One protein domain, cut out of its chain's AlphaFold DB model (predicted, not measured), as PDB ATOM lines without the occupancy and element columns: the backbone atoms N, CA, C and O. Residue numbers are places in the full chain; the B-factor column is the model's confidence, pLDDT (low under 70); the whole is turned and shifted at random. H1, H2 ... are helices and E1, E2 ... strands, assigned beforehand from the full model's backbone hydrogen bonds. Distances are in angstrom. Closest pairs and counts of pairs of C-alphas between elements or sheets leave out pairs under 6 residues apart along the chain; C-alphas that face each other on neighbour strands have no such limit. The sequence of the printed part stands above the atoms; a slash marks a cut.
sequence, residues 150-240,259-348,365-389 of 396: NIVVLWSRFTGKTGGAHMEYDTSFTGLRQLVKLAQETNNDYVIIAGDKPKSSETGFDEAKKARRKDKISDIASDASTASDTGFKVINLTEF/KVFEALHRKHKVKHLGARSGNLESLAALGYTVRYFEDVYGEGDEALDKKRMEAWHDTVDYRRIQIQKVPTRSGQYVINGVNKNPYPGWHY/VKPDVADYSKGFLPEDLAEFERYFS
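Overview. This is residues 150 to 240, 259 to 348 and 365 to 389 of the 396 residues of an uncharacterized protein of Minicystis rosea (UniProt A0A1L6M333). A strongly twisted, all-parallel sheet of six strands forms the middle of three layers, with H1, H3 and H8 on one face and H4, H5 and H6 on the other. H2 reaches away from the sheet, and residues 203 to 208 stick out; H7 also lies off the sheet. The printed part has 206 residues, with eight named helices and six named strands along the chain as E1 H1 E2 H2 H3 E3 H4 E4 H5 E5 H6 E6 H7 H8; the sheet's order is E3 E2 E1 E4 E5 E6, and the class is mixed. The whole is compact, with a radius of gyration of the C-alphas of 17.3 A, spanning 50 by 49 by 31 A.

Arrangement. Start at E1, residues 150 to 156. E2, residues 190 to 195, is its parallel neighbour, with N 154 and O 192 2.8 A apart. H1, residues 173 to 185, is on the sheet at a height of 9.3 A; its closest C-alphas to E2 are Val 180 and Val 191, 6.7 A. H2, residues 207 to 214, meets H3, residues 216 to 226, only through their link. H3 touches H1, closest at the C-alphas of Ile 220 and Arg 177, 6.3 A, with a shallow tilt of 23 degrees, the same way. Edge strand E3, residues 233 to 238, pairs with E2 through N 193 and O 235, 2.8 A. H4, residues 259 to 267, is on the opposite face from H1. E4, residues 269 to 275, pairs with E1 through N 273 and O 153, 2.9 A. H5, residues 278 to 285, is on the same face as H4. E5, residues 289 to 295, pairs with E4 through N 293 and O 274, 2.8 A. H6, residues 304 to 313, comes closest to edge strand E6, residues 318 to 323, at the C-alphas of His 313 and Arg 319, 5.5 A. E6 pairs with E5 through N 321 and O 292, 2.8 A. E1 H1 E2, E2 H2 H3 E3, E4 H5 E5 and E5 H6 E6 are strand-helix-strand units, parallel neighbours with helices between, each with a right-handed crossover. H7, residues 329 to 340, touches no helix. H8, residues 378 to 388, touches residues 178 to 183 of H1, closest at the C-alphas of Phe 388 and Ala 183, 6.0 A. Every O i to N i+4 pair is within hydrogen-bond range in H1, H2, H3, H5 and H7, against 4 of 5 in H4, 3 of 6 in H6 and 6 of 7 in H8.

Along the chain. Find C-alpha 150 at (16.918, -34.602, -22.762); E1 runs 19.1 A from there. E4 spans 20.7 A and E5 20.3 A. H1 starts at (19.014, -46.737, -3.537) and spans 18.3 A; H8 ends at (19.038, -31.260, -14.278).

Size, cuts and confidence. Residues 241 to 258 and 349 to 364 are not printed; the C-alpha gaps are 12.4 A from 240 to 259 and 23.7 A from 348 to 365. The links E1 to H1 and E2 to H2 are long. Look for pLDDT under 70 at residues 160 to 165, 200 to 214, 298 to 305, 337 to 348 and 365 to 367.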
ATOM      1  N   ASN A 150      16.164 -34.992 -23.938       96.25
ATOM      2  CA  ASN A 150      16.918 -34.602 -22.762       96.25
ATOM      3  C   ASN A 150      17.187 -35.835 -21.897       96.25
ATOM      4  O   ASN A 150      16.259 -36.446 -21.360       96.25
ATOM      5  N   ILE A 151      18.457 -36.213 -21.776       97.62
ATOM      6  CA  ILE A 151      18.877 -37.447 -21.115       97.62
ATOM      7  C   ILE A 151      19.792 -37.124 -19.939       97.62
ATOM      8  O   ILE A 151      20.833 -36.482 -20.096       97.62
ATOM      9  N   VAL A 152      19.451 -37.651 -18.765       98.12
ATOM     10  CA  VAL A 152      20.336 -37.648 -17.594       98.12
ATOM     11  C   VAL A 152      20.901 -39.046 -17.380       98.12
ATOM     12  O   VAL A 152      20.169 -40.003 -17.139       98.12
ATOM     13  N   VAL A 153      22.223 -39.175 -17.419       98.44
ATOM     14  CA  VAL A 153      22.928 -40.419 -17.111       98.44
ATOM     15  C   VAL A 153      23.411 -40.383 -15.662       98.44
ATOM     16  O   VAL A 153      24.316 -39.623 -15.312       98.44
ATOM     17  N   LEU A 154      22.827 -41.234 -14.820       98.12
ATOM     18  CA  LEU A 154      23.178 -41.400 -13.414       98.12
ATOM     19  C   LEU A 154      24.191 -42.536 -13.247       98.12
ATOM     20  O   LEU A 154      23.857 -43.716 -13.358       98.12
ATOM     21  N   TRP A 155      25.435 -42.181 -12.944       96.94
ATOM     22  CA  TRP A 155      26.524 -43.108 -12.662       96.94
ATOM     23  C   TRP A 155      26.480 -43.568 -11.209       96.94
ATOM     24  O   TRP A 155      26.882 -42.860 -10.282       96.94
ATOM     25  N   SER A 156      25.987 -44.787 -11.025       92.81
ATOM     26  CA  SER A 156      25.832 -45.434  -9.731       92.81
ATOM     27  C   SER A 156      27.012 -46.348  -9.395       92.81
ATOM     28  O   SER A 156      27.619 -46.984 -10.260       92.81
ATOM     29  N   ARG A 157      27.341 -46.416  -8.104       89.25
ATOM     30  CA  ARG A 157      28.404 -47.273  -7.565       89.25
ATOM     31  C   ARG A 157      27.905 -48.020  -6.335       89.25
ATOM     32  O   ARG A 157      27.263 -47.417  -5.474       89.25
ATOM     33  N   PHE A 158      28.228 -49.311  -6.241       84.56
ATOM     34  CA  PHE A 158      27.836 -50.158  -5.112       84.56
ATOM     35  C   PHE A 158      28.970 -51.101  -4.705       84.56
ATOM     36  O   PHE A 158      29.139 -52.183  -5.268       84.56
ATOM     37  N   THR A 159      29.722 -50.755  -3.664       71.19
ATOM     38  CA  THR A 159      30.825 -51.612  -3.201       71.19
ATOM     39  C   THR A 159      30.375 -52.859  -2.424       71.19
ATOM     40  O   THR A 159      31.114 -53.844  -2.348       71.19
ATOM     41  N   GLY A 160      29.144 -52.873  -1.903       63.34
ATOM     42  CA  GLY A 160      28.556 -54.020  -1.201       63.34
ATOM     43  C   GLY A 160      29.097 -54.250   0.222       63.34
ATOM     44  O   GLY A 160      29.872 -53.468   0.763       63.34
ATOM     45  N   LYS A 161      28.663 -55.343   0.872       50.16
ATOM     46  CA  LYS A 161      28.958 -55.626   2.296       50.16
ATOM     47  C   LYS A 161      30.411 -56.000   2.609       50.16
ATOM     48  O   LYS A 161      30.800 -55.943   3.770       50.16
ATOM     49  N   THR A 162      31.198 -56.415   1.618       46.41
ATOM     50  CA  THR A 162      32.600 -56.813   1.833       46.41
ATOM     51  C   THR A 162      33.540 -55.622   2.010       46.41
ATOM     52  O   THR A 162      34.714 -55.837   2.291       46.41
ATOM     53  N   GLY A 163      33.029 -54.392   1.868       49.34
ATOM     54  CA  GLY A 163      33.821 -53.171   1.895       49.34
ATOM     55  C   GLY A 163      34.604 -53.013   0.596       49.34
ATOM     56  O   GLY A 163      35.470 -53.823   0.267       49.34
ATOM     57  N   GLY A 164      34.282 -51.982  -0.177       57.91
ATOM     58  CA  GLY A 164      35.171 -51.506  -1.231       57.91
ATOM     59  C   GLY A 164      36.125 -50.457  -0.684       57.91
ATOM     60  O   GLY A 164      35.884 -49.885   0.374       57.91
ATOM     61  N   ALA A 165      37.185 -50.171  -1.438       57.03
ATOM     62  CA  ALA A 165      38.177 -49.160  -1.070       57.03
ATOM     63  C   ALA A 165      37.603 -47.734  -0.932       57.03
ATOM     64  O   ALA A 165      38.326 -46.873  -0.459       57.03
ATOM     65  N   HIS A 166      36.341 -47.506  -1.330       72.69
ATOM     66  CA  HIS A 166      35.715 -46.185  -1.393       72.69
ATOM     67  C   HIS A 166      34.197 -46.236  -1.142       72.69
ATOM     68  O   HIS A 166      33.406 -46.111  -2.078       72.69
ATOM     69  N   MET A 167      33.773 -46.504   0.097       77.44
ATOM     70  CA  MET A 167      32.341 -46.553   0.461       77.44
ATOM     71  C   MET A 167      31.710 -45.155   0.559       77.44
ATOM     72  O   MET A 167      30.492 -45.016   0.472       77.44
ATOM     73  N   GLU A 168      32.535 -44.126   0.728       76.75
ATOM     74  CA  GLU A 168      32.170 -42.712   0.685       76.75
ATOM     75  C   GLU A 168      31.587 -42.300  -0.678       76.75
ATOM     76  O   GLU A 168      30.699 -41.456  -0.734       76.75
ATOM     77  N   TYR A 169      31.994 -42.975  -1.759       83.00
ATOM     78  CA  TYR A 169      31.514 -42.718  -3.123       83.00
ATOM     79  C   TYR A 169      30.400 -43.670  -3.573       83.00
ATOM     80  O   TYR A 169      30.035 -43.682  -4.749       83.00
ATOM     81  N   ASP A 170      29.853 -44.489  -2.670       87.88
ATOM     82  CA  ASP A 170      28.727 -45.354  -3.012       87.88
ATOM     83  C   ASP A 170      27.426 -44.564  -3.150       87.88
ATOM     84  O   ASP A 170      27.116 -43.646  -2.389       87.88
ATOM     85  N   THR A 171      26.599 -45.008  -4.089       89.62
ATOM     86  CA  THR A 171      25.236 -44.519  -4.274       89.62
ATOM     87  C   THR A 171      24.280 -45.320  -3.393       89.62
ATOM     88  O   THR A 171      24.352 -46.548  -3.318       89.62
ATOM     89  N   SER A 172      23.342 -44.655  -2.712       92.06
ATOM     90  CA  SER A 172      22.256 -45.363  -2.025       92.06
ATOM     91  C   SER A 172      21.037 -45.496  -2.929       92.06
ATOM     92  O   SER A 172      20.745 -44.600  -3.711       92.06
ATOM     93  N   PHE A 173      20.271 -46.581  -2.789       92.94
ATOM     94  CA  PHE A 173      19.014 -46.737  -3.537       92.94
ATOM     95  C   PHE A 173      18.008 -45.618  -3.247       92.94
ATOM     96  O   PHE A 173      17.267 -45.219  -4.134       92.94
ATOM     97  N   THR A 174      17.984 -45.107  -2.011       94.81
ATOM     98  CA  THR A 174      17.151 -43.953  -1.645       94.81
ATOM     99  C   THR A 174      17.607 -42.703  -2.393       94.81
ATOM    100  O   THR A 174      16.776 -42.041  -3.000       94.81
ATOM    101  N   GLY A 175      18.916 -42.430  -2.419       95.88
ATOM    102  CA  GLY A 175      19.486 -41.320  -3.184       95.88
ATOM    103  C   GLY A 175      19.211 -41.443  -4.679       95.88
ATOM    104  O   GLY A 175      18.782 -40.485  -5.304       95.88
ATOM    105  N   LEU A 176      19.365 -42.642  -5.240       96.69
ATOM    106  CA  LEU A 176      19.074 -42.904  -6.648       96.69
ATOM    107  C   LEU A 176      17.595 -42.653  -6.988       96.69
ATOM    108  O   LEU A 176      17.317 -42.015  -7.995       96.69
ATOM    109  N   ARG A 177      16.653 -43.074  -6.127       96.94
ATOM    110  CA  ARG A 177      15.219 -42.752  -6.279       96.94
ATOM    111  C   ARG A 177      14.961 -41.248  -6.262       96.94
ATOM    112  O   ARG A 177      14.192 -40.772  -7.085       96.94
ATOM    113  N   GLN A 178      15.605 -40.518  -5.350       97.50
ATOM    114  CA  GLN A 178      15.483 -39.060  -5.285       97.50
ATOM    115  C   GLN A 178      15.981 -38.405  -6.582       97.50
ATOM    116  O   GLN A 178      15.281 -37.564  -7.126       97.50
ATOM    117  N   LEU A 179      17.136 -38.827  -7.111       98.00
ATOM    118  CA  LEU A 179      17.687 -38.283  -8.360       98.00
ATOM    119  C   LEU A 179      16.822 -38.603  -9.587       98.00
ATOM    120  O   LEU A 179      16.625 -37.734 -10.427       98.00
ATOM    121  N   VAL A 180      16.296 -39.828  -9.693       97.38
ATOM    122  CA  VAL A 180      15.387 -40.216 -10.788       97.38
ATOM    123  C   VAL A 180      14.117 -39.371 -10.756       97.38
ATOM    124  O   VAL A 180      13.737 -38.805 -11.777       97.38
ATOM    125  N   LYS A 181      13.498 -39.248  -9.575       95.94
ATOM    126  CA  LYS A 181      12.311 -38.413  -9.379       95.94
ATOM    127  C   LYS A 181      12.595 -36.954  -9.742       95.94
ATOM    128  O   LYS A 181      11.813 -36.337 -10.450       95.94
ATOM    129  N   LEU A 182      13.741 -36.430  -9.322       96.31
ATOM    130  CA  LEU A 182      14.119 -35.057  -9.625       96.31
ATOM    131  C   LEU A 182      14.296 -34.825 -11.129       96.31
ATOM    132  O   LEU A 182      13.801 -33.842 -11.660       96.31
ATOM    133  N   ALA A 183      14.956 -35.747 -11.834       95.81
ATOM    134  CA  ALA A 183      15.116 -35.648 -13.282       95.81
ATOM    135  C   ALA A 183      13.765 -35.668 -14.023       95.81
ATOM    136  O   ALA A 183      13.616 -34.948 -15.013       95.81
ATOM    137  N   GLN A 184      12.796 -36.448 -13.526       93.69
ATOM    138  CA  GLN A 184      11.414 -36.458 -14.015       93.69
ATOM    139  C   GLN A 184      10.729 -35.099 -13.795       93.69
ATOM    140  O   GLN A 184      10.098 -34.571 -14.707       93.69
ATOM    141  N   GLU A 185      10.891 -34.502 -12.610       93.50
ATOM    142  CA  GLU A 185      10.300 -33.205 -12.241       93.50
ATOM    143  C   GLU A 185      10.925 -32.017 -12.999       93.50
ATOM    144  O   GLU A 185      10.281 -30.983 -13.168       93.50
ATOM    145  N   THR A 186      12.147 -32.162 -13.526       93.12
ATOM    146  CA  THR A 186      12.864 -31.105 -14.265       93.12
ATOM    147  C   THR A 186      12.802 -31.250 -15.795       93.12
ATOM    148  O   THR A 186      13.719 -30.801 -16.485       93.12
ATOM    149  N   ASN A 187      11.748 -31.869 -16.343       89.44
ATOM    150  CA  ASN A 187      11.500 -32.022 -17.790       89.44
ATOM    151  C   ASN A 187      12.604 -32.756 -18.579       89.44
ATOM    152  O   ASN A 187      12.902 -32.391 -19.719       89.44
ATOM    153  N   ASN A 188      13.226 -33.784 -17.999       94.38
ATOM    154  CA  ASN A 188      14.020 -34.716 -18.803       94.38
ATOM    155  C   ASN A 188      13.102 -35.771 -19.425       94.38
ATOM    156  O   ASN A 188      12.077 -36.111 -18.843       94.38
ATOM    157  N   ASP A 189      13.477 -36.300 -20.586       95.38
ATOM    158  CA  ASP A 189      12.736 -37.369 -21.264       95.38
ATOM    159  C   ASP A 189      13.188 -38.746 -20.764       95.38
ATOM    160  O   ASP A 189      12.385 -39.661 -20.580       95.38
ATOM    161  N   TYR A 190      14.494 -38.881 -20.515       97.19
ATOM    162  CA  TYR A 190      15.108 -40.139 -20.123       97.19
ATOM    163  C   TYR A 190      16.037 -39.982 -18.925       97.19
ATOM    164  O   TYR A 190      16.831 -39.041 -18.833       97.19
ATOM    165  N   VAL A 191      16.024 -40.994 -18.058       97.94
ATOM    166  CA  VAL A 191      17.130 -41.269 -17.141       97.94
ATOM    167  C   VAL A 191      17.781 -42.591 -17.505       97.94
ATOM    168  O   VAL A 191      17.122 -43.622 -17.559       97.94
ATOM    169  N   ILE A 192      19.097 -42.586 -17.685       98.06
ATOM    170  CA  ILE A 192      19.895 -43.799 -17.855       98.06
ATOM    171  C   ILE A 192      20.675 -44.045 -16.569       98.06
ATOM    172  O   ILE A 192      21.517 -43.241 -16.185       98.06
ATOM    173  N   ILE A 193      20.443 -45.172 -15.904       97.31
ATOM    174  CA  ILE A 193      21.224 -45.582 -14.733       97.31
ATOM    175  C   ILE A 193      22.378 -46.460 -15.218       97.31
ATOM    176  O   ILE A 193      22.152 -47.564 -15.703       97.31
ATOM    177  N   ALA A 194      23.612 -45.982 -15.078       96.12
ATOM    178  CA  ALA A 194      24.833 -46.668 -15.498       96.12
ATOM    179  C   ALA A 194      25.754 -46.961 -14.301       96.12
ATOM    180  O   ALA A 194      25.518 -46.501 -13.181       96.12
ATOM    181  N   GLY A 195      26.825 -47.722 -14.532       92.44
ATOM    182  CA  GLY A 195      27.826 -48.041 -13.512       92.44
ATOM    183  C   GLY A 195      27.670 -49.444 -12.930       92.44
ATOM    184  O   GLY A 195      27.326 -50.378 -13.652       92.44
ATOM    185  N   ASP A 196      27.980 -49.601 -11.646       87.81
ATOM    186  CA  ASP A 196      28.034 -50.916 -11.006       87.81
ATOM    187  C   ASP A 196      26.633 -51.480 -10.761       87.81
ATOM    188  O   ASP A 196      25.697 -50.756 -10.409       87.81
ATOM    189  N   LYS A 197      26.499 -52.805 -10.835       84.19
ATOM    190  CA  LYS A 197      25.296 -53.486 -10.369       84.19
ATOM    191  C   LYS A 197      25.467 -53.787  -8.881       84.19
ATOM    192  O   LYS A 197      26.534 -54.242  -8.455       84.19
ATOM    193  N   PRO A 198      24.442 -53.576  -8.038       77.94
ATOM    194  CA  PRO A 198      24.534 -53.934  -6.636       77.94
ATOM    195  C   PRO A 198      24.790 -55.431  -6.524       77.94
ATOM    196  O   PRO A 198      23.949 -56.256  -6.885       77.94
ATOM    197  N   LYS A 199      25.955 -55.795  -5.983       70.94
ATOM    198  CA  LYS A 199      26.247 -57.196  -5.696       70.94
ATOM    199  C   LYS A 199      25.188 -57.700  -4.729       70.94
ATOM    200  O   LYS A 199      25.059 -57.187  -3.611       70.94
ATOM    201  N   SER A 200      24.455 -58.736  -5.129       59.38
ATOM    202  CA  SER A 200      23.709 -59.557  -4.188       59.38
ATOM    203  C   SER A 200      24.745 -60.263  -3.318       59.38
ATOM    204  O   SER A 200      25.166 -61.383  -3.599       59.38
ATOM    205  N   SER A 201      25.254 -59.584  -2.294       46.25
ATOM    206  CA  SER A 201      26.022 -60.264  -1.268       46.25
ATOM    207  C   SER A 201      25.108 -61.355  -0.720       46.25
ATOM    208  O   SER A 201      24.080 -61.015  -0.138       46.25
ATOM    209  N   GLU A 202      25.428 -62.626  -0.954       48.31
ATOM    210  CA  GLU A 202      25.630 -63.620   0.109       48.31
ATOM    211  C   GLU A 202      25.431 -65.056  -0.372       48.31
ATOM    212  O   GLU A 202      24.321 -65.532  -0.588       48.31
ATOM    213  N   THR A 203      26.523 -65.809  -0.337       43.56
ATOM    214  CA  THR A 203      26.518 -67.067   0.414       43.56
ATOM    215  C   THR A 203      25.867 -66.810   1.786       43.56
ATOM    216  O   THR A 203      26.481 -66.149   2.623       43.56
ATOM    217  N   GLY A 204      24.617 -67.238   1.999       48.66
ATOM    218  CA  GLY A 204      23.964 -67.183   3.319       48.66
ATOM    219  C   GLY A 204      22.641 -66.415   3.438       48.66
ATOM    220  O   GLY A 204      22.019 -66.500   4.493       48.66
ATOM    221  N   PHE A 205      22.165 -65.715   2.401       50.34
ATOM    222  CA  PHE A 205      20.783 -65.218   2.399       50.34
ATOM    223  C   PHE A 205      19.813 -66.231   1.795       50.34
ATOM    224  O   PHE A 205      20.123 -66.877   0.797       50.34
ATOM    225  N   ASP A 206      18.619 -66.286   2.381       59.31
ATOM    226  CA  ASP A 206      17.424 -66.900   1.804       59.31
ATOM    227  C   ASP A 206      17.170 -66.352   0.384       59.31
ATOM    228  O   ASP A 206      17.314 -65.143   0.139       59.31
ATOM    229  N   GLU A 207      16.811 -67.231  -0.552       60.91
ATOM    230  CA  GLU A 207      16.604 -66.922  -1.973       60.91
ATOM    231  C   GLU A 207      15.601 -65.774  -2.169       60.91
ATOM    232  O   GLU A 207      15.801 -64.903  -3.017       60.91
ATOM    233  N   ALA A 208      14.604 -65.654  -1.286       58.31
ATOM    234  CA  ALA A 208      13.652 -64.545  -1.294       58.31
ATOM    235  C   ALA A 208      14.308 -63.168  -1.042       58.31
ATOM    236  O   ALA A 208      13.928 -62.160  -1.644       58.31
ATOM    237  N   LYS A 209      15.329 -63.087  -0.174       56.97
ATOM    238  CA  LYS A 209      16.082 -61.841   0.077       56.97
ATOM    239  C   LYS A 209      17.087 -61.538  -1.032       56.97
ATOM    240  O   LYS A 209      17.363 -60.359  -1.273       56.97
ATOM    241  N   LYS A 210      17.620 -62.566  -1.702       58.56
ATOM    242  CA  LYS A 210      18.463 -62.402  -2.896       58.56
ATOM    243  C   LYS A 210      17.648 -61.857  -4.067       58.56
ATOM    244  O   LYS A 210      18.054 -60.848  -4.642       58.56
ATOM    245  N   ALA A 211      16.476 -62.436  -4.336       60.41
ATOM    246  CA  ALA A 211      15.551 -61.977  -5.373       60.41
ATOM    247  C   ALA A 211      15.167 -60.499  -5.170       60.41
ATOM    248  O   ALA A 211      15.413 -59.675  -6.044       60.41
ATOM    249  N   ARG A 212      14.737 -60.119  -3.954       59.44
ATOM    250  CA  ARG A 212      14.379 -58.727  -3.590       59.44
ATOM    251  C   ARG A 212      15.523 -57.704  -3.676       59.44
ATOM    252  O   ARG A 212      15.290 -56.504  -3.551       59.44
ATOM    253  N   ARG A 213      16.783 -58.143  -3.757       57.06
ATOM    254  CA  ARG A 213      17.948 -57.247  -3.892       57.06
ATOM    255  C   ARG A 213      18.475 -57.175  -5.315       57.06
ATOM    256  O   ARG A 213      19.029 -56.137  -5.666       57.06
ATOM    257  N   LYS A 214      18.319 -58.250  -6.091       61.00
ATOM    258  CA  LYS A 214      18.817 -58.361  -7.464       61.00
ATOM    259  C   LYS A 214      18.159 -57.343  -8.400       61.00
ATOM    260  O   LYS A 214      18.800 -56.959  -9.372       61.00
ATOM    261  N   ASP A 215      16.960 -56.871  -8.056       74.62
ATOM    262  CA  ASP A 215      16.142 -56.073  -8.971       74.62
ATOM    263  C   ASP A 215      15.876 -54.630  -8.546       74.62
ATOM    264  O   ASP A 215      15.180 -53.902  -9.232       74.62
ATOM    265  N   LYS A 216      16.490 -54.146  -7.461       85.94
ATOM    266  CA  LYS A 216      16.155 -52.817  -6.919       85.94
ATOM    267  C   LYS A 216      16.339 -51.657  -7.889       85.94
ATOM    268  O   LYS A 216      15.670 -50.648  -7.728       85.94
ATOM    269  N   ILE A 217      17.293 -51.748  -8.815       88.06
ATOM    270  CA  ILE A 217      17.485 -50.703  -9.830       88.06
ATOM    271  C   ILE A 217      16.389 -50.795 -10.886       88.06
ATOM    272  O   ILE A 217      15.863 -49.764 -11.288       88.06
ATOM    273  N   SER A 218      16.010 -52.006 -11.287       88.31
ATOM    274  CA  SER A 218      14.887 -52.211 -12.195       88.31
ATOM    275  C   SER A 218      13.570 -51.789 -11.546       88.31
ATOM    276  O   SER A 218      12.799 -51.124 -12.217       88.31
ATOM    277  N   ASP A 219      13.364 -52.049 -10.247       89.62
ATOM    278  CA  ASP A 219      12.215 -51.540  -9.483       89.62
ATOM    279  C   ASP A 219      12.169 -50.007  -9.531       89.62
ATOM    280  O   ASP A 219      11.129 -49.409  -9.754       89.62
ATOM    281  N   ILE A 220      13.314 -49.337  -9.337       91.88
ATOM    282  CA  ILE A 220      13.389 -47.871  -9.453       91.88
ATOM    283  C   ILE A 220      12.993 -47.422 -10.860       91.88
ATOM    284  O   ILE A 220      12.284 -46.428 -11.006       91.88
ATOM    285  N   ALA A 221      13.464 -48.139 -11.880       88.88
ATOM    286  CA  ALA A 221      13.194 -47.801 -13.264       88.88
ATOM    287  C   ALA A 221      11.718 -48.014 -13.646       88.88
ATOM    288  O   ALA A 221      11.123 -47.153 -14.296       88.88
ATOM    289  N   SER A 222      11.114 -49.124 -13.215       87.69
ATOM    290  CA  SER A 222       9.711 -49.446 -13.478       87.69
ATOM    291  C   SER A 222       8.761 -48.540 -12.699       87.69
ATOM    292  O   SER A 222       7.836 -47.992 -13.298       87.69
ATOM    293  N   ASP A 223       9.013 -48.315 -11.405       88.94
ATOM    294  CA  ASP A 223       8.207 -47.429 -10.555       88.94
ATOM    295  C   ASP A 223       8.132 -46.013 -11.152       88.94
ATOM    296  O   ASP A 223       7.064 -45.413 -11.221       88.94
ATOM    297  N   ALA A 224       9.264 -45.477 -11.618       87.31
ATOM    298  CA  ALA A 224       9.314 -44.135 -12.195       87.31
ATOM    299  C   ALA A 224       8.655 -44.052 -13.582       87.31
ATOM    300  O   ALA A 224       7.953 -43.085 -13.867       87.31
ATOM    301  N   SER A 225       8.846 -45.069 -14.430       83.25
ATOM    302  CA  SER A 225       8.269 -45.081 -15.783       83.25
ATOM    303  C   SER A 225       6.747 -45.280 -15.761       83.25
ATOM    304  O   SER A 225       6.042 -44.717 -16.587       83.25
ATOM    305  N   THR A 226       6.221 -46.058 -14.807       82.12
ATOM    306  CA  THR A 226       4.766 -46.281 -14.660       82.12
ATOM    307  C   THR A 226       4.029 -45.092 -14.059       82.12
ATOM    308  O   THR A 226       2.848 -44.910 -14.335       82.12
ATOM    309  N   ALA A 227       4.709 -44.277 -13.257       75.44
ATOM    310  CA  ALA A 227       4.121 -43.106 -12.620       75.44
ATOM    311  C   ALA A 227       4.035 -41.875 -13.542       75.44
ATOM    312  O   ALA A 227       3.577 -40.826 -13.090       75.44
ATOM    313  N   SER A 228       4.514 -41.960 -14.791       72.88
ATOM    314  CA  SER A 228       4.647 -40.793 -15.665       72.88
ATOM    315  C   SER A 228       3.684 -40.801 -16.844       72.88
ATOM    316  O   SER A 228       3.885 -41.521 -17.819       72.88
ATOM    317  N   ASP A 229       2.724 -39.879 -16.828       77.81
ATOM    318  CA  ASP A 229       1.864 -39.591 -17.987       77.81
ATOM    319  C   ASP A 229       2.609 -38.816 -19.096       77.81
ATOM    320  O   ASP A 229       2.099 -38.621 -20.196       77.81
ATOM    321  N   THR A 230       3.837 -38.366 -18.819       78.44
ATOM    322  CA  THR A 230       4.638 -37.500 -19.703       78.44
ATOM    323  C   THR A 230       5.490 -38.255 -20.727       78.44
ATOM    324  O   THR A 230       6.213 -37.628 -21.495       78.44
ATOM    325  N   GLY A 231       5.462 -39.592 -20.723       87.19
ATOM    326  CA  GLY A 231       6.347 -40.410 -21.560       87.19
ATOM    327  C   GLY A 231       7.794 -40.510 -21.057       87.19
ATOM    328  O   GLY A 231       8.633 -41.075 -21.758       87.19
ATOM    329  N   PHE A 232       8.084 -40.006 -19.851       94.06
ATOM    330  CA  PHE A 232       9.370 -40.175 -19.171       94.06
ATOM    331  C   PHE A 232       9.721 -41.654 -18.986       94.06
ATOM    332  O   PHE A 232       8.892 -42.446 -18.530       94.06
ATOM    333  N   LYS A 233      10.967 -42.022 -19.287       95.94
ATOM    334  CA  LYS A 233      11.447 -43.404 -19.161       95.94
ATOM    335  C   LYS A 233      12.751 -43.489 -18.392       95.94
ATOM    336  O   LYS A 233      13.646 -42.654 -18.524       95.94
ATOM    337  N   VAL A 234      12.898 -44.572 -17.640       96.75
ATOM    338  CA  VAL A 234      14.148 -44.903 -16.959       96.75
ATOM    339  C   VAL A 234      14.726 -46.187 -17.534       96.75
ATOM    340  O   VAL A 234      14.080 -47.232 -17.533       96.75
ATOM    341  N   ILE A 235      15.969 -46.117 -17.996       96.00
ATOM    342  CA  ILE A 235      16.695 -47.219 -18.621       96.00
ATOM    343  C   ILE A 235      17.807 -47.674 -17.684       96.00
ATOM    344  O   ILE A 235      18.634 -46.883 -17.228       96.00
ATOM    345  N   ASN A 236      17.860 -48.974 -17.408       95.00
ATOM    346  CA  ASN A 236      18.919 -49.570 -16.604       95.00
ATOM    347  C   ASN A 236      20.042 -50.113 -17.505       95.00
ATOM    348  O   ASN A 236      19.898 -51.173 -18.107       95.00
ATOM    349  N   LEU A 237      21.177 -49.411 -17.540       95.38
ATOM    350  CA  LEU A 237      22.428 -49.833 -18.182       95.38
ATOM    351  C   LEU A 237      23.524 -50.176 -17.156       95.38
ATOM    352  O   LEU A 237      24.716 -50.076 -17.451       95.38
ATOM    353  N   THR A 238      23.175 -50.562 -15.927       92.75
ATOM    354  CA  THR A 238      24.195 -51.012 -14.965       92.75
ATOM    355  C   THR A 238      24.886 -52.283 -15.455       92.75
ATOM    356  O   THR A 238      24.234 -53.243 -15.859       92.75
ATOM    357  N   GLU A 239      26.220 -52.274 -15.436       91.00
ATOM    358  CA  GLU A 239      27.081 -53.350 -15.939       91.00
ATOM    359  C   GLU A 239      26.757 -53.825 -17.365       91.00
ATOM    360  O   GLU A 239      27.003 -54.983 -17.696       91.00
ATOM    361  N   PHE A 240      26.257 -52.941 -18.237       93.12
ATOM    362  CA  PHE A 240      25.883 -53.308 -19.608       93.12
ATOM    363  C   PHE A 240      27.042 -53.917 -20.420       93.12
ATOM    364  O   PHE A 240      26.817 -54.677 -21.349       93.12
ATOM    365  N   LYS A 259      31.592 -45.408 -26.428       95.38
ATOM    366  CA  LYS A 259      30.894 -45.327 -27.719       95.38
ATOM    367  C   LYS A 259      29.369 -45.325 -27.548       95.38
ATOM    368  O   LYS A 259      28.674 -44.697 -28.339       95.38
ATOM    369  N   VAL A 260      28.846 -45.943 -26.482       96.31
ATOM    370  CA  VAL A 260      27.417 -45.850 -26.122       96.31
ATOM    371  C   VAL A 260      27.019 -44.408 -25.835       96.31
ATOM    372  O   VAL A 260      26.030 -43.915 -26.365       96.31
ATOM    373  N   PHE A 261      27.801 -43.718 -25.007       96.50
ATOM    374  CA  PHE A 261      27.495 -42.345 -24.613       96.50
ATOM    375  C   PHE A 261      27.754 -41.350 -25.743       96.50
ATOM    376  O   PHE A 261      27.013 -40.381 -25.863       96.50
ATOM    377  N   GLU A 262      28.716 -41.633 -26.619       96.62
ATOM    378  CA  GLU A 262      28.911 -40.876 -27.854       96.62
ATOM    379  C   GLU A 262      27.700 -40.975 -28.789       96.62
ATOM    380  O   GLU A 262      27.217 -39.953 -29.275       96.62
ATOM    381  N   ALA A 263      27.163 -42.183 -29.009       96.19
ATOM    382  CA  ALA A 263      25.968 -42.369 -29.837       96.19
ATOM    383  C   ALA A 263      24.773 -41.573 -29.286       96.19
ATOM    384  O   ALA A 263      24.062 -40.918 -30.048       96.19
ATOM    385  N   LEU A 264      24.611 -41.553 -27.958       96.81
ATOM    386  CA  LEU A 264      23.601 -40.727 -27.298       96.81
ATOM    387  C   LEU A 264      23.859 -39.230 -27.508       96.81
ATOM    388  O   LEU A 264      22.947 -38.494 -27.870       96.81
ATOM    389  N   HIS A 265      25.093 -38.773 -27.291       95.38
ATOM    390  CA  HIS A 265      25.444 -37.354 -27.345       95.38
ATOM    391  C   HIS A 265      25.275 -36.743 -28.742       95.38
ATOM    392  O   HIS A 265      24.933 -35.571 -28.862       95.38
ATOM    393  N   ARG A 266      25.454 -37.533 -29.807       94.00
ATOM    394  CA  ARG A 266      25.235 -37.067 -31.186       94.00
ATOM    395  C   ARG A 266      23.765 -36.818 -31.532       94.00
ATOM    396  O   ARG A 266      23.501 -36.027 -32.432       94.00
ATOM    397  N   LYS A 267      22.825 -37.484 -30.852       95.12
ATOM    398  CA  LYS A 267      21.376 -37.378 -31.116       95.12
ATOM    399  C   LYS A 267      20.607 -36.590 -30.058       95.12
ATOM    400  O   LYS A 267      19.509 -36.106 -30.328       95.12
ATOM    401  N   HIS A 268      21.150 -36.473 -28.850       96.19
ATOM    402  CA  HIS A 268      20.418 -36.027 -27.669       96.19
ATOM    403  C   HIS A 268      21.213 -35.026 -26.831       96.19
ATOM    404  O   HIS A 268      22.444 -34.995 -26.841       96.19
ATOM    405  N   LYS A 269      20.504 -34.248 -26.009       95.50
ATOM    406  CA  LYS A 269      21.111 -33.419 -24.964       95.50
ATOM    407  C   LYS A 269      21.396 -34.302 -23.750       95.50
ATOM    408  O   LYS A 269      20.490 -34.618 -22.982       95.50
ATOM    409  N   VAL A 270      22.654 -34.713 -23.581       96.69
ATOM    410  CA  VAL A 270      23.070 -35.652 -22.523       96.69
ATOM    411  C   VAL A 270      23.832 -34.938 -21.406       96.69
ATOM    412  O   VAL A 270      24.824 -34.253 -21.656       96.69
ATOM    413  N   LYS A 271      23.396 -35.143 -20.162       96.94
ATOM    414  CA  LYS A 271      24.077 -34.713 -18.932       96.94
ATOM    415  C   LYS A 271      24.494 -35.936 -18.119       96.94
ATOM    416  O   LYS A 271      23.734 -36.896 -18.023       96.94
ATOM    417  N   HIS A 272      25.662 -35.900 -17.483       97.94
ATOM    418  CA  HIS A 272      26.135 -36.986 -16.621       97.94
ATOM    419  C   HIS A 272      26.272 -36.533 -15.169       97.94
ATOM    420  O   HIS A 272      26.898 -35.513 -14.889       97.94
ATOM    421  N   LEU A 273      25.753 -37.337 -14.242       97.94
ATOM    422  CA  LEU A 273      25.911 -37.133 -12.805       97.94
ATOM    423  C   LEU A 273      26.352 -38.425 -12.123       97.94
ATOM    424  O   LEU A 273      25.810 -39.490 -12.399       97.94
ATOM    425  N   GLY A 274      27.270 -38.340 -11.168       96.12
ATOM    426  CA  GLY A 274      27.570 -39.447 -10.260       96.12
ATOM    427  C   GLY A 274      28.532 -39.044  -9.156       96.12
ATOM    428  O   GLY A 274      28.947 -37.891  -9.074       96.12
ATOM    429  N   ALA A 275      28.919 -39.994  -8.312       92.19
ATOM    430  CA  ALA A 275      30.039 -39.767  -7.406       92.19
ATOM    431  C   ALA A 275      31.345 -39.651  -8.209       92.19
ATOM    432  O   ALA A 275      31.458 -40.200  -9.312       92.19
ATOM    433  N   ARG A 276      32.356 -38.982  -7.643       88.19
ATOM    434  CA  ARG A 276      33.684 -38.849  -8.264       88.19
ATOM    435  C   ARG A 276      34.210 -40.197  -8.780       88.19
ATOM    436  O   ARG A 276      34.378 -41.149  -8.014       88.19
ATOM    437  N   SER A 277      34.514 -40.284 -10.077       86.94
ATOM    438  CA  SER A 277      35.051 -41.508 -10.682       86.94
ATOM    439  C   SER A 277      35.849 -41.238 -11.956       86.94
ATOM    440  O   SER A 277      35.590 -40.274 -12.671       86.94
ATOM    441  N   GLY A 278      36.773 -42.146 -12.283       86.25
ATOM    442  CA  GLY A 278      37.561 -42.046 -13.515       86.25
ATOM    443  C   GLY A 278      36.716 -42.122 -14.791       86.25
ATOM    444  O   GLY A 278      37.074 -41.498 -15.777       86.25
ATOM    445  N   ASN A 279      35.570 -42.815 -14.775       90.12
ATOM    446  CA  ASN A 279      34.673 -42.836 -15.936       90.12
ATOM    447  C   ASN A 279      34.076 -41.445 -16.209       90.12
ATOM    448  O   ASN A 279      33.957 -41.060 -17.366       90.12
ATOM    449  N   LEU A 280      33.730 -40.686 -15.164       93.12
ATOM    450  CA  LEU A 280      33.235 -39.318 -15.328       93.12
ATOM    451  C   LEU A 280      34.339 -38.361 -15.806       93.12
ATOM    452  O   LEU A 280      34.072 -37.526 -16.665       93.12
ATOM    453  N   GLU A 281      35.574 -38.520 -15.311       91.62
ATOM    454  CA  GLU A 281      36.743 -37.783 -15.825       91.62
ATOM    455  C   GLU A 281      36.935 -38.051 -17.332       91.62
ATOM    456  O   GLU A 281      37.101 -37.120 -18.120       91.62
ATOM    457  N   SER A 282      36.825 -39.316 -17.757       92.00
ATOM    458  CA  SER A 282      36.901 -39.710 -19.168       92.00
ATOM    459  C   SER A 282      35.801 -39.084 -20.032       92.00
ATOM    460  O   SER A 282      36.084 -38.582 -21.116       92.00
ATOM    461  N   LEU A 283      34.555 -39.080 -19.553       94.88
ATOM    462  CA  LEU A 283      33.428 -38.455 -20.253       94.88
ATOM    463  C   LEU A 283      33.618 -36.939 -20.416       94.88
ATOM    464  O   LEU A 283      33.329 -36.389 -21.475       94.88
ATOM    465  N   ALA A 284      34.146 -36.261 -19.398       93.94
ATOM    466  CA  ALA A 284      34.428 -34.834 -19.496       93.94
ATOM    467  C   ALA A 284      35.558 -34.535 -20.494       93.94
ATOM    468  O   ALA A 284      35.471 -33.576 -21.260       93.94
ATOM    469  N   ALA A 285      36.589 -35.386 -20.544       91.94
ATOM    470  CA  ALA A 285      37.670 -35.277 -21.522       91.94
ATOM    471  C   ALA A 285      37.189 -35.481 -22.972       91.94
ATOM    472  O   ALA A 285      37.720 -34.850 -23.886       91.94
ATOM    473  N   LEU A 286      36.146 -36.292 -23.180       93.38
ATOM    474  CA  LEU A 286      35.458 -36.433 -24.471       93.38
ATOM    475  C   LEU A 286      34.616 -35.205 -24.856       93.38
ATOM    476  O   LEU A 286      34.219 -35.083 -26.013       93.38
ATOM    477  N   GLY A 287      34.401 -34.271 -23.925       93.31
ATOM    478  CA  GLY A 287      33.660 -33.029 -24.147       93.31
ATOM    479  C   GLY A 287      32.212 -33.045 -23.667       93.31
ATOM    480  O   GLY A 287      31.483 -32.106 -23.968       93.31
ATOM    481  N   TYR A 288      31.783 -34.067 -22.924       94.62
ATOM    482  CA  TYR A 288      30.416 -34.121 -22.408       94.62
ATOM    483  C   TYR A 288      30.222 -33.213 -21.187       94.62
ATOM    484  O   TYR A 288      31.162 -32.928 -20.443       94.62
ATOM    485  N   THR A 289      28.976 -32.807 -20.938       94.12
ATOM    486  CA  THR A 289      28.607 -32.056 -19.732       94.12
ATOM    487  C   THR A 289      28.533 -32.995 -18.536       94.12
ATOM    488  O   THR A 289      27.604 -33.802 -18.420       94.12
ATOM    489  N   VAL A 290      29.485 -32.866 -17.611       95.56
ATOM    490  CA  VAL A 290      29.615 -33.774 -16.471       95.56
ATOM    491  C   VAL A 290      29.616 -33.014 -15.150       95.56
ATOM    492  O   VAL A 290      30.364 -32.058 -14.931       95.56
ATOM    493  N   ARG A 291      28.800 -33.474 -14.207       95.69
ATOM    494  CA  ARG A 291      28.928 -33.105 -12.798       95.69
ATOM    495  C   ARG A 291      29.253 -34.335 -11.980       95.69
ATOM    496  O   ARG A 291      28.760 -35.429 -12.249       95.69
ATOM    497  N   TYR A 292      30.071 -34.150 -10.959       94.69
ATOM    498  CA  TYR A 292      30.265 -35.171  -9.944       94.69
ATOM    499  C   TYR A 292      29.916 -34.609  -8.579       94.69
ATOM    500  O   TYR A 292      30.134 -33.426  -8.331       94.69
ATOM    501  N   PHE A 293      29.400 -35.451  -7.693       93.25
ATOM    502  CA  PHE A 293      29.210 -35.081  -6.303       93.25
ATOM    503  C   PHE A 293      30.301 -35.651  -5.406       93.25
ATOM    504  O   PHE A 293      30.801 -36.763  -5.607       93.25
ATOM    505  N   GLU A 294      30.663 -34.859  -4.408       89.50
ATOM    506  CA  GLU A 294      31.628 -35.194  -3.371       89.50
ATOM    507  C   GLU A 294      31.255 -34.439  -2.101       89.50
ATOM    508  O   GLU A 294      30.715 -33.332  -2.162       89.50
ATOM    509  N   ASP A 295      31.491 -35.059  -0.952       87.31
ATOM    510  CA  ASP A 295      31.108 -34.476   0.317       87.31
ATOM    511  C   ASP A 295      32.027 -33.336   0.772       87.31
ATOM    512  O   ASP A 295      33.185 -33.198   0.362       87.31
ATOM    513  N   VAL A 296      31.481 -32.503   1.657       81.81
ATOM    514  CA  VAL A 296      32.193 -31.387   2.290       81.81
ATOM    515  C   VAL A 296      33.329 -31.854   3.208       81.81
ATOM    516  O   VAL A 296      34.228 -31.074   3.497       81.81
ATOM    517  N   TYR A 297      33.361 -33.111   3.663       70.38
ATOM    518  CA  TYR A 297      34.308 -33.529   4.697       70.38
ATOM    519  C   TYR A 297      35.712 -33.765   4.135       70.38
ATOM    520  O   TYR A 297      35.895 -34.198   2.998       70.38
ATOM    521  N   GLY A 298      36.728 -33.420   4.932       58.72
ATOM    522  CA  GLY A 298      38.110 -33.304   4.467       58.72
ATOM    523  C   GLY A 298      38.306 -32.042   3.627       58.72
ATOM    524  O   GLY A 298      38.538 -32.123   2.428       58.72
ATOM    525  N   GLU A 299      38.132 -30.859   4.206       50.25
ATOM    526  CA  GLU A 299      38.605 -29.603   3.607       50.25
ATOM    527  C   GLU A 299      40.022 -29.293   4.120       50.25
ATOM    528  O   GLU A 299      40.377 -29.673   5.235       50.25
ATOM    529  N   GLY A 300      40.849 -28.642   3.294       47.56
ATOM    530  CA  GLY A 300      42.235 -28.280   3.620       47.56
ATOM    531  C   GLY A 300      43.310 -29.134   2.934       47.56
ATOM    532  O   GLY A 300      43.040 -29.912   2.016       47.56
ATOM    533  N   ASP A 301      44.561 -28.974   3.374       44.09
ATOM    534  CA  ASP A 301      45.739 -29.602   2.757       44.09
ATOM    535  C   ASP A 301      45.741 -31.140   2.803       44.09
ATOM    536  O   ASP A 301      46.455 -31.777   2.026       44.09
ATOM    537  N   GLU A 302      44.908 -31.731   3.661       50.50
ATOM    538  CA  GLU A 302      44.830 -33.175   3.901       50.50
ATOM    539  C   GLU A 302      43.945 -33.925   2.890       50.50
ATOM    540  O   GLU A 302      44.082 -35.140   2.731       50.50
ATOM    541  N   ALA A 303      43.096 -33.229   2.126       63.56
ATOM    542  CA  ALA A 303      42.268 -33.845   1.089       63.56
ATOM    543  C   ALA A 303      42.962 -33.841  -0.270       63.56
ATOM    544  O   ALA A 303      42.499 -33.271  -1.259       63.56
ATOM    545  N   LEU A 304      44.099 -34.528  -0.298       64.06
ATOM    546  CA  LEU A 304      44.933 -34.780  -1.466       64.06
ATOM    547  C   LEU A 304      44.107 -35.112  -2.728       64.06
ATOM    548  O   LEU A 304      44.324 -34.519  -3.785       64.06
ATOM    549  N   ASP A 305      43.091 -35.968  -2.621       66.19
ATOM    550  CA  ASP A 305      42.278 -36.314  -3.787       66.19
ATOM    551  C   ASP A 305      41.346 -35.185  -4.275       66.19
ATOM    552  O   ASP A 305      41.029 -35.146  -5.464       66.19
ATOM    553  N   LYS A 306      40.914 -34.260  -3.403       72.88
ATOM    554  CA  LYS A 306      40.128 -33.082  -3.817       72.88
ATOM    555  C   LYS A 306      40.990 -32.151  -4.666       72.88
ATOM    556  O   LYS A 306      40.587 -31.799  -5.773       72.88
ATOM    557  N   LYS A 307      42.220 -31.879  -4.214       72.88
ATOM    558  CA  LYS A 307      43.218 -31.087  -4.956       72.88
ATOM    559  C   LYS A 307      43.546 -31.678  -6.323       72.88
ATOM    560  O   LYS A 307      43.765 -30.954  -7.288       72.88
ATOM    561  N   ARG A 308      43.547 -33.010  -6.437       77.44
ATOM    562  CA  ARG A 308      43.719 -33.692  -7.729       77.44
ATOM    563  C   ARG A 308      42.652 -33.271  -8.740       77.44
ATOM    564  O   ARG A 308      42.960 -33.154  -9.920       77.44
ATOM    565  N   MET A 309      41.406 -33.095  -8.300       82.12
ATOM    566  CA  MET A 309      40.282 -32.789  -9.191       82.12
ATOM    567  C   MET A 309      40.170 -31.315  -9.551       82.12
ATOM    568  O   MET A 309      39.623 -31.019 -10.607       82.12
ATOM    569  N   GLU A 310      40.738 -30.413  -8.752       82.31
ATOM    570  CA  GLU A 310      40.802 -28.980  -9.076       82.31
ATOM    571  C   GLU A 310      41.487 -28.735 -10.428       82.31
ATOM    572  O   GLU A 310      41.070 -27.865 -11.184       82.31
ATOM    573  N   ALA A 311      42.456 -29.580 -10.803       82.00
ATOM    574  CA  ALA A 311      43.095 -29.522 -12.118       82.00
ATOM    575  C   ALA A 311      42.098 -29.676 -13.289       82.00
ATOM    576  O   ALA A 311      42.315 -29.124 -14.367       82.00
ATOM    577  N   TRP A 312      40.996 -30.405 -13.093       83.25
ATOM    578  CA  TRP A 312      39.970 -30.592 -14.120       83.25
ATOM    579  C   TRP A 312      38.939 -29.464 -14.176       83.25
ATOM    580  O   TRP A 312      38.379 -29.225 -15.243       83.25
ATOM    581  N   HIS A 313      38.675 -28.781 -13.055       84.38
ATOM    582  CA  HIS A 313      37.557 -27.830 -12.940       84.38
ATOM    583  C   HIS A 313      37.678 -26.651 -13.909       84.38
ATOM    584  O   HIS A 313      36.662 -26.179 -14.418       84.38
ATOM    585  N   ASP A 314      38.912 -26.242 -14.207       79.38
ATOM    586  CA  ASP A 314      39.214 -25.120 -15.101       79.38
ATOM    587  C   ASP A 314      39.534 -25.549 -16.544       79.38
ATOM    588  O   ASP A 314      39.828 -24.702 -17.387       79.38
ATOM    589  N   THR A 315      39.544 -26.853 -16.842       84.31
ATOM    590  CA  THR A 315      40.109 -27.375 -18.104       84.31
ATOM    591  C   THR A 315      39.118 -28.168 -18.944       84.31
ATOM    592  O   THR A 315      39.168 -28.114 -20.173       84.31
ATOM    593  N   VAL A 316      38.178 -28.862 -18.306       85.81
ATOM    594  CA  VAL A 316      37.077 -29.580 -18.963       85.81
ATOM    595  C   VAL A 316      35.773 -29.287 -18.222       85.81
ATOM    596  O   VAL A 316      35.789 -28.794 -17.096       85.81
ATOM    597  N   ASP A 317      34.617 -29.603 -18.813       86.62
ATOM    598  CA  ASP A 317      33.316 -29.403 -18.153       86.62
ATOM    599  C   ASP A 317      33.026 -30.498 -17.100       86.62
ATOM    600  O   ASP A 317      32.008 -31.185 -17.146       86.62
ATOM    601  N   TYR A 318      33.953 -30.663 -16.148       90.62
ATOM    602  CA  TYR A 318      33.893 -31.581 -15.011       90.62
ATOM    603  C   TYR A 318      33.827 -30.788 -13.709       90.62
ATOM    604  O   TYR A 318      34.847 -30.497 -13.086       90.62
ATOM    605  N   ARG A 319      32.616 -30.408 -13.293       90.25
ATOM    606  CA  ARG A 319      32.432 -29.554 -12.106       90.25
ATOM    607  C   ARG A 319      31.868 -30.324 -10.921       90.25
ATOM    608  O   ARG A 319      31.030 -31.217 -11.076       90.25
ATOM    609  N   ARG A 320      32.318 -29.937  -9.729       92.56
ATOM    610  CA  ARG A 320      31.876 -30.504  -8.455       92.56
ATOM    611  C   ARG A 320      30.517 -29.937  -8.040       92.56
ATOM    612  O   ARG A 320      30.325 -28.726  -8.059       92.56
ATOM    613  N   ILE A 321      29.622 -30.812  -7.591       93.69
ATOM    614  CA  ILE A 321      28.473 -30.486  -6.742       93.69
ATOM    615  C   ILE A 321      28.840 -30.924  -5.327       93.69
ATOM    616  O   ILE A 321      29.062 -32.106  -5.063       93.69
ATOM    617  N   GLN A 322      28.979 -29.965  -4.426       92.00
ATOM    618  CA  GLN A 322      29.375 -30.241  -3.053       92.00
ATOM    619  C   GLN A 322      28.150 -30.690  -2.253       92.00
ATOM    620  O   GLN A 322      27.174 -29.950  -2.173       92.00
ATOM    621  N   ILE A 323      28.200 -31.898  -1.682       92.94
ATOM    622  CA  ILE A 323      27.110 -32.434  -0.856       92.94
ATOM    623  C   ILE A 323      27.444 -32.337   0.629       92.94
ATOM    624  O   ILE A 323      28.569 -32.586   1.062       92.94
ATOM    625  N   GLN A 324      26.443 -32.028   1.436       91.38
ATOM    626  CA  GLN A 324      26.566 -31.918   2.887       91.38
ATOM    627  C   GLN A 324      26.640 -33.294   3.559       91.38
ATOM    628  O   GLN A 324      27.132 -33.435   4.683       91.38
ATOM    629  N   LYS A 325      26.152 -34.340   2.878       90.50
ATOM    630  CA  LYS A 325      26.082 -35.694   3.427       90.50
ATOM    631  C   LYS A 325      26.158 -36.758   2.339       90.50
ATOM    632  O   LYS A 325      25.345 -36.780   1.419       90.50
ATOM    633  N   VAL A 326      27.049 -37.737   2.507       91.25
ATOM    634  CA  VAL A 326      27.073 -38.901   1.609       91.25
ATOM    635  C   VAL A 326      25.795 -39.743   1.737       91.25
ATOM    636  O   VAL A 326      25.280 -39.964   2.841       91.25
ATOM    637  N   PRO A 327      25.271 -40.282   0.624       92.75
ATOM    638  CA  PRO A 327      23.919 -40.831   0.597       92.75
ATOM    639  C   PRO A 327      23.793 -42.208   1.263       92.75
ATOM    640  O   PRO A 327      22.670 -42.689   1.460       92.75
ATOM    641  N   THR A 328      24.903 -42.881   1.588       90.00
ATOM    642  CA  THR A 328      24.906 -44.214   2.210       90.00
ATOM    643  C   THR A 328      25.271 -44.161   3.692       90.00
ATOM    644  O   THR A 328      26.140 -43.407   4.117       90.00
ATOM    645  N   ARG A 329      24.663 -45.053   4.487       87.50
ATOM    646  CA  ARG A 329      25.027 -45.234   5.904       87.50
ATOM    647  C   ARG A 329      26.480 -45.683   6.073       87.50
ATOM    648  O   ARG A 329      27.144 -45.261   7.009       87.50
ATOM    649  N   SER A 330      26.966 -46.541   5.174       82.94
ATOM    650  CA  SER A 330      28.353 -47.016   5.200       82.94
ATOM    651  C   SER A 330      29.338 -45.892   4.889       82.94
ATOM    652  O   SER A 330      30.338 -45.776   5.586       82.94
ATOM    653  N   GLY A 331      29.043 -45.037   3.906       85.69
ATOM    654  CA  GLY A 331      29.843 -43.845   3.631       85.69
ATOM    655  C   GLY A 331      29.854 -42.890   4.823       85.69
ATOM    656  O   GLY A 331      30.922 -42.472   5.257       85.69
ATOM    657  N   GLN A 332      28.688 -42.625   5.428       87.31
ATOM    658  CA  GLN A 332      28.589 -41.783   6.629       87.31
ATOM    659  C   GLN A 332      29.395 -42.368   7.791       87.31
ATOM    660  O   GLN A 332      30.065 -41.637   8.512       87.31
ATOM    661  N   TYR A 333      29.386 -43.693   7.957       82.94
ATOM    662  CA  TYR A 333      30.220 -44.369   8.946       82.94
ATOM    663  C   TYR A 333      31.715 -44.157   8.690       82.94
ATOM    664  O   TYR A 333      32.446 -43.885   9.640       82.94
ATOM    665  N   VAL A 334      32.168 -44.277   7.436       78.19
ATOM    666  CA  VAL A 334      33.576 -44.047   7.073       78.19
ATOM    667  C   VAL A 334      33.973 -42.614   7.400       78.19
ATOM    668  O   VAL A 334      34.925 -42.417   8.148       78.19
ATOM    669  N   ILE A 335      33.199 -41.635   6.938       77.44
ATOM    670  CA  ILE A 335      33.479 -40.211   7.159       77.44
ATOM    671  C   ILE A 335      33.471 -39.863   8.654       77.44
ATOM    672  O   ILE A 335      34.424 -39.282   9.172       77.44
ATOM    673  N   ASN A 336      32.446 -40.291   9.393       75.12
ATOM    674  CA  ASN A 336      32.346 -40.017  10.829       75.12
ATOM    675  C   ASN A 336      33.415 -40.759  11.647       75.12
ATOM    676  O   ASN A 336      33.803 -40.296  12.720       75.12
ATOM    677  N   GLY A 337      33.873 -41.919  11.170       68.50
ATOM    678  CA  GLY A 337      34.969 -42.674  11.770       68.50
ATOM    679  C   GLY A 337      36.321 -41.986  11.586       68.50
ATOM    680  O   GLY A 337      37.099 -41.935  12.537       68.50
ATOM    681  N   VAL A 338      36.564 -41.408  10.406       58.59
ATOM    682  CA  VAL A 338      37.764 -40.609  10.099       58.59
ATOM    683  C   VAL A 338      37.834 -39.375  11.002       58.59
ATOM    684  O   VAL A 338      38.866 -39.141  11.624       58.59
ATOM    685  N   ASN A 339      36.716 -38.666  11.193       52.59
ATOM    686  CA  ASN A 339      36.647 -37.486  12.068       52.59
ATOM    687  C   ASN A 339      36.962 -37.785  13.544       52.59
ATOM    688  O   ASN A 339      37.359 -36.893  14.289       52.59
ATOM    689  N   LYS A 340      36.776 -39.033  13.992       53.38
ATOM    690  CA  LYS A 340      37.057 -39.452  15.375       53.38
ATOM    691  C   LYS A 340      38.434 -40.088  15.547       53.38
ATOM    692  O   LYS A 340      38.865 -40.281  16.681       53.38
ATOM    693  N   ASN A 341      39.107 -40.453  14.456       44.88
ATOM    694  CA  ASN A 341      40.430 -41.058  14.503       44.88
ATOM    695  C   ASN A 341      41.166 -40.812  13.168       44.88
ATOM    696  O   ASN A 341      41.024 -41.624  12.248       44.88
ATOM    697  N   PRO A 342      41.957 -39.728  13.045       45.44
ATOM    698  CA  PRO A 342      42.577 -39.285  11.792       45.44
ATOM    699  C   PRO A 342      43.766 -40.164  11.361       45.44
ATOM    700  O   PRO A 342      44.750 -39.679  10.812       45.44
ATOM    701  N   TYR A 343      43.721 -41.478  11.609       41.75
ATOM    702  CA  TYR A 343      44.752 -42.371  11.097       41.75
ATOM    703  C   TYR A 343      44.664 -42.422   9.562       41.75
ATOM    704  O   TYR A 343      43.678 -42.941   9.028       41.75
ATOM    705  N   PRO A 344      45.723 -42.012   8.833       42.38
ATOM    706  CA  PRO A 344      45.743 -41.922   7.363       42.38
ATOM    707  C   PRO A 344      45.538 -43.258   6.625       42.38
ATOM    708  O   PRO A 344      45.457 -43.308   5.398       42.38
ATOM    709  N   GLY A 345      45.494 -44.370   7.364       41.06
ATOM    710  CA  GLY A 345      45.487 -45.732   6.839       41.06
ATOM    711  C   GLY A 345      44.162 -46.222   6.256       41.06
ATOM    712  O   GLY A 345      44.145 -47.315   5.692       41.06
ATOM    713  N   TRP A 346      43.064 -45.470   6.399       39.97
ATOM    714  CA  TRP A 346      41.783 -45.820   5.770       39.97
ATOM    715  C   TRP A 346      41.630 -45.213   4.370       39.97
ATOM    716  O   TRP A 346      41.086 -45.882   3.496       39.97
ATOM    717  N   HIS A 347      42.178 -44.016   4.129       42.16
ATOM    718  CA  HIS A 347      42.152 -43.364   2.810       42.16
ATOM    719  C   HIS A 347      43.250 -43.876   1.873       42.16
ATOM    720  O   HIS A 347      43.031 -44.044   0.675       42.16
ATOM    721  N   TYR A 348      44.417 -44.233   2.414       40.84
ATOM    722  CA  TYR A 348      45.424 -44.972   1.664       40.84
ATOM    723  C   TYR A 348      45.170 -46.456   1.840       40.84
ATOM    724  O   TYR A 348      45.507 -47.015   2.881       40.84
ATOM    725  N   VAL A 365      33.034 -49.236  20.610       56.12
ATOM    726  CA  VAL A 365      31.575 -49.286  20.468       56.12
ATOM    727  C   VAL A 365      31.269 -48.822  19.051       56.12
ATOM    728  O   VAL A 365      31.565 -47.683  18.686       56.12
ATOM    729  N   LYS A 366      30.752 -49.729  18.217       58.34
ATOM    730  CA  LYS A 366      30.329 -49.356  16.869       58.34
ATOM    731  C   LYS A 366      29.214 -48.323  17.036       58.34
ATOM    732  O   LYS A 366      28.239 -48.653  17.711       58.34
ATOM    733  N   PRO A 367      29.341 -47.107  16.479       63.56
ATOM    734  CA  PRO A 367      28.236 -46.161  16.482       63.56
ATOM    735  C   PRO A 367      26.996 -46.826  15.889       63.56
ATOM    736  O   PRO A 367      27.106 -47.617  14.942       63.56
ATOM    737  N   ASP A 368      25.834 -46.518  16.460       71.69
ATOM    738  CA  ASP A 368      24.579 -47.005  15.920       71.69
ATOM    739  C   ASP A 368      24.333 -46.347  14.556       71.69
ATOM    740  O   ASP A 368      24.023 -45.167  14.435       71.69
ATOM    741  N   VAL A 369      24.531 -47.123  13.491       74.25
ATOM    742  CA  VAL A 369      24.291 -46.674  12.115       74.25
ATOM    743  C   VAL A 369      22.797 -46.642  11.774       74.25
ATOM    744  O   VAL A 369      22.441 -46.313  10.639       74.25
ATOM    745  N   ALA A 370      21.910 -47.037  12.695       77.44
ATOM    746  CA  ALA A 370      20.467 -46.932  12.512       77.44
ATOM    747  C   ALA A 370      20.015 -45.473  12.381       77.44
ATOM    748  O   ALA A 370      19.159 -45.204  11.532       77.44
ATOM    749  N   ASP A 371      20.666 -44.563  13.110       80.31
ATOM    750  CA  ASP A 371      20.370 -43.124  13.126       80.31
ATOM    751  C   ASP A 371      20.786 -42.411  11.833       80.31
ATOM    752  O   ASP A 371      20.312 -41.321  11.514       80.31
ATOM    753  N   TYR A 372      21.645 -43.037  11.027       87.38
ATOM    754  CA  TYR A 372      22.060 -42.480   9.745       87.38
ATOM    755  C   TYR A 372      20.907 -42.522   8.733       87.38
ATOM    756  O   TYR A 372      20.378 -43.585   8.370       87.38
ATOM    757  N   SER A 373      20.534 -41.350   8.223       90.94
ATOM    758  CA  SER A 373      19.538 -41.218   7.158       90.94
ATOM    759  C   SER A 373      20.127 -41.638   5.809       90.94
ATOM    760  O   SER A 373      21.304 -41.420   5.524       90.94
ATOM    761  N   LYS A 374      19.320 -42.287   4.963       92.62
ATOM    762  CA  LYS A 374      19.720 -42.672   3.599       92.62
ATOM    763  C   LYS A 374      19.304 -41.590   2.610       92.62
ATOM    764  O   LYS A 374      18.254 -40.986   2.785       92.62
ATOM    765  N   GLY A 375      20.073 -41.458   1.536       94.75
ATOM    766  CA  GLY A 375      19.807 -40.493   0.474       94.75
ATOM    767  C   GLY A 375      20.412 -39.124   0.761       94.75
ATOM    768  O   GLY A 375      21.128 -38.939   1.749       94.75
ATOM    769  N   PHE A 376      20.130 -38.199  -0.140       96.31
ATOM    770  CA  PHE A 376      20.624 -36.829  -0.120       96.31
ATOM    771  C   PHE A 376      19.776 -35.953   0.802       96.31
ATOM    772  O   PHE A 376      18.623 -36.290   1.101       96.31
ATOM    773  N   LEU A 377      20.371 -34.869   1.304       96.25
ATOM    774  CA  LEU A 377      19.634 -33.836   2.027       96.25
ATOM    775  C   LEU A 377      18.857 -32.942   1.043       96.25
ATOM    776  O   LEU A 377      19.216 -32.898  -0.134       96.25
ATOM    777  N   PRO A 378      17.791 -32.247   1.482       96.81
ATOM    778  CA  PRO A 378      17.041 -31.336   0.617       96.81
ATOM    779  C   PRO A 378      17.918 -30.280  -0.070       96.81
ATOM    780  O   PRO A 378      17.722 -29.993  -1.246       96.81
ATOM    781  N   GLU A 379      18.923 -29.757   0.629       95.75
ATOM    782  CA  GLU A 379      19.843 -28.747   0.102       95.75
ATOM    783  C   GLU A 379      20.731 -29.322  -1.013       95.75
ATOM    784  O   GLU A 379      20.943 -28.668  -2.032       95.75
ATOM    785  N   ASP A 380      21.179 -30.575  -0.868       96.00
ATOM    786  CA  ASP A 380      21.925 -31.290  -1.913       96.00
ATOM    787  C   ASP A 380      21.042 -31.516  -3.155       96.00
ATOM    788  O   ASP A 380      21.495 -31.378  -4.292       96.00
ATOM    789  N   LEU A 381      19.764 -31.862  -2.940       97.44
ATOM    790  CA  LEU A 381      18.798 -32.074  -4.019       97.44
ATOM    791  C   LEU A 381      18.540 -30.793  -4.815       97.44
ATOM    792  O   LEU A 381      18.455 -30.872  -6.037       97.44
ATOM    793  N   ALA A 382      18.499 -29.629  -4.167       96.75
ATOM    794  CA  ALA A 382      18.331 -28.352  -4.858       96.75
ATOM    795  C   ALA A 382      19.481 -28.061  -5.847       96.75
ATOM    796  O   ALA A 382      19.250 -27.509  -6.923       96.75
ATOM    797  N   GLU A 383      20.719 -28.461  -5.538       96.06
ATOM    798  CA  GLU A 383      21.836 -28.328  -6.486       96.06
ATOM    799  C   GLU A 383      21.701 -29.283  -7.679       96.06
ATOM    800  O   GLU A 383      21.951 -28.900  -8.826       96.06
ATOM    801  N   PHE A 384      21.263 -30.523  -7.436       97.06
ATOM    802  CA  PHE A 384      20.982 -31.468  -8.520       97.06
ATOM    803  C   PHE A 384      19.828 -30.993  -9.403       97.06
ATOM    804  O   PHE A 384      19.896 -31.149 -10.619       97.06
ATOM    805  N   GLU A 385      18.815 -30.356  -8.819       96.56
ATOM    806  CA  GLU A 385      17.663 -29.810  -9.535       96.56
ATOM    807  C   GLU A 385      18.102 -28.731 -10.516       96.56
ATOM    808  O   GLU A 385      17.756 -28.782 -11.697       96.56
ATOM    809  N   ARG A 386      18.936 -27.787 -10.059       95.06
ATOM    810  CA  ARG A 386      19.509 -26.744 -10.920       95.06
ATOM    811  C   ARG A 386      20.328 -27.343 -12.053       95.06
ATOM    812  O   ARG A 386      20.283 -26.835 -13.171       95.06
ATOM    813  N   TYR A 387      21.072 -28.415 -11.782       95.19
ATOM    814  CA  TYR A 387      21.852 -29.082 -12.815       95.19
ATOM    815  C   TYR A 387      20.978 -29.821 -13.833       95.19
ATOM    816  O   TYR A 387      21.250 -29.750 -15.032       95.19
ATOM    817  N   PHE A 388      19.937 -30.525 -13.388       95.50
ATOM    818  CA  PHE A 388      19.038 -31.260 -14.278       95.50
ATOM    819  C   PHE A 388      18.147 -30.331 -15.087       95.50
ATOM    820  O   PHE A 388      17.942 -30.589 -16.273       95.50
ATOM    821  N   SER A 389      17.735 -29.214 -14.494       91.94
ATOM    822  CA  SER A 389      16.963 -28.172 -15.156       91.94
ATOM    823  C   SER A 389      17.620 -27.740 -16.464       91.94
ATOM    824  O   SER A 389      18.833 -27.531 -16.572       91.94
TER     825      SER A 389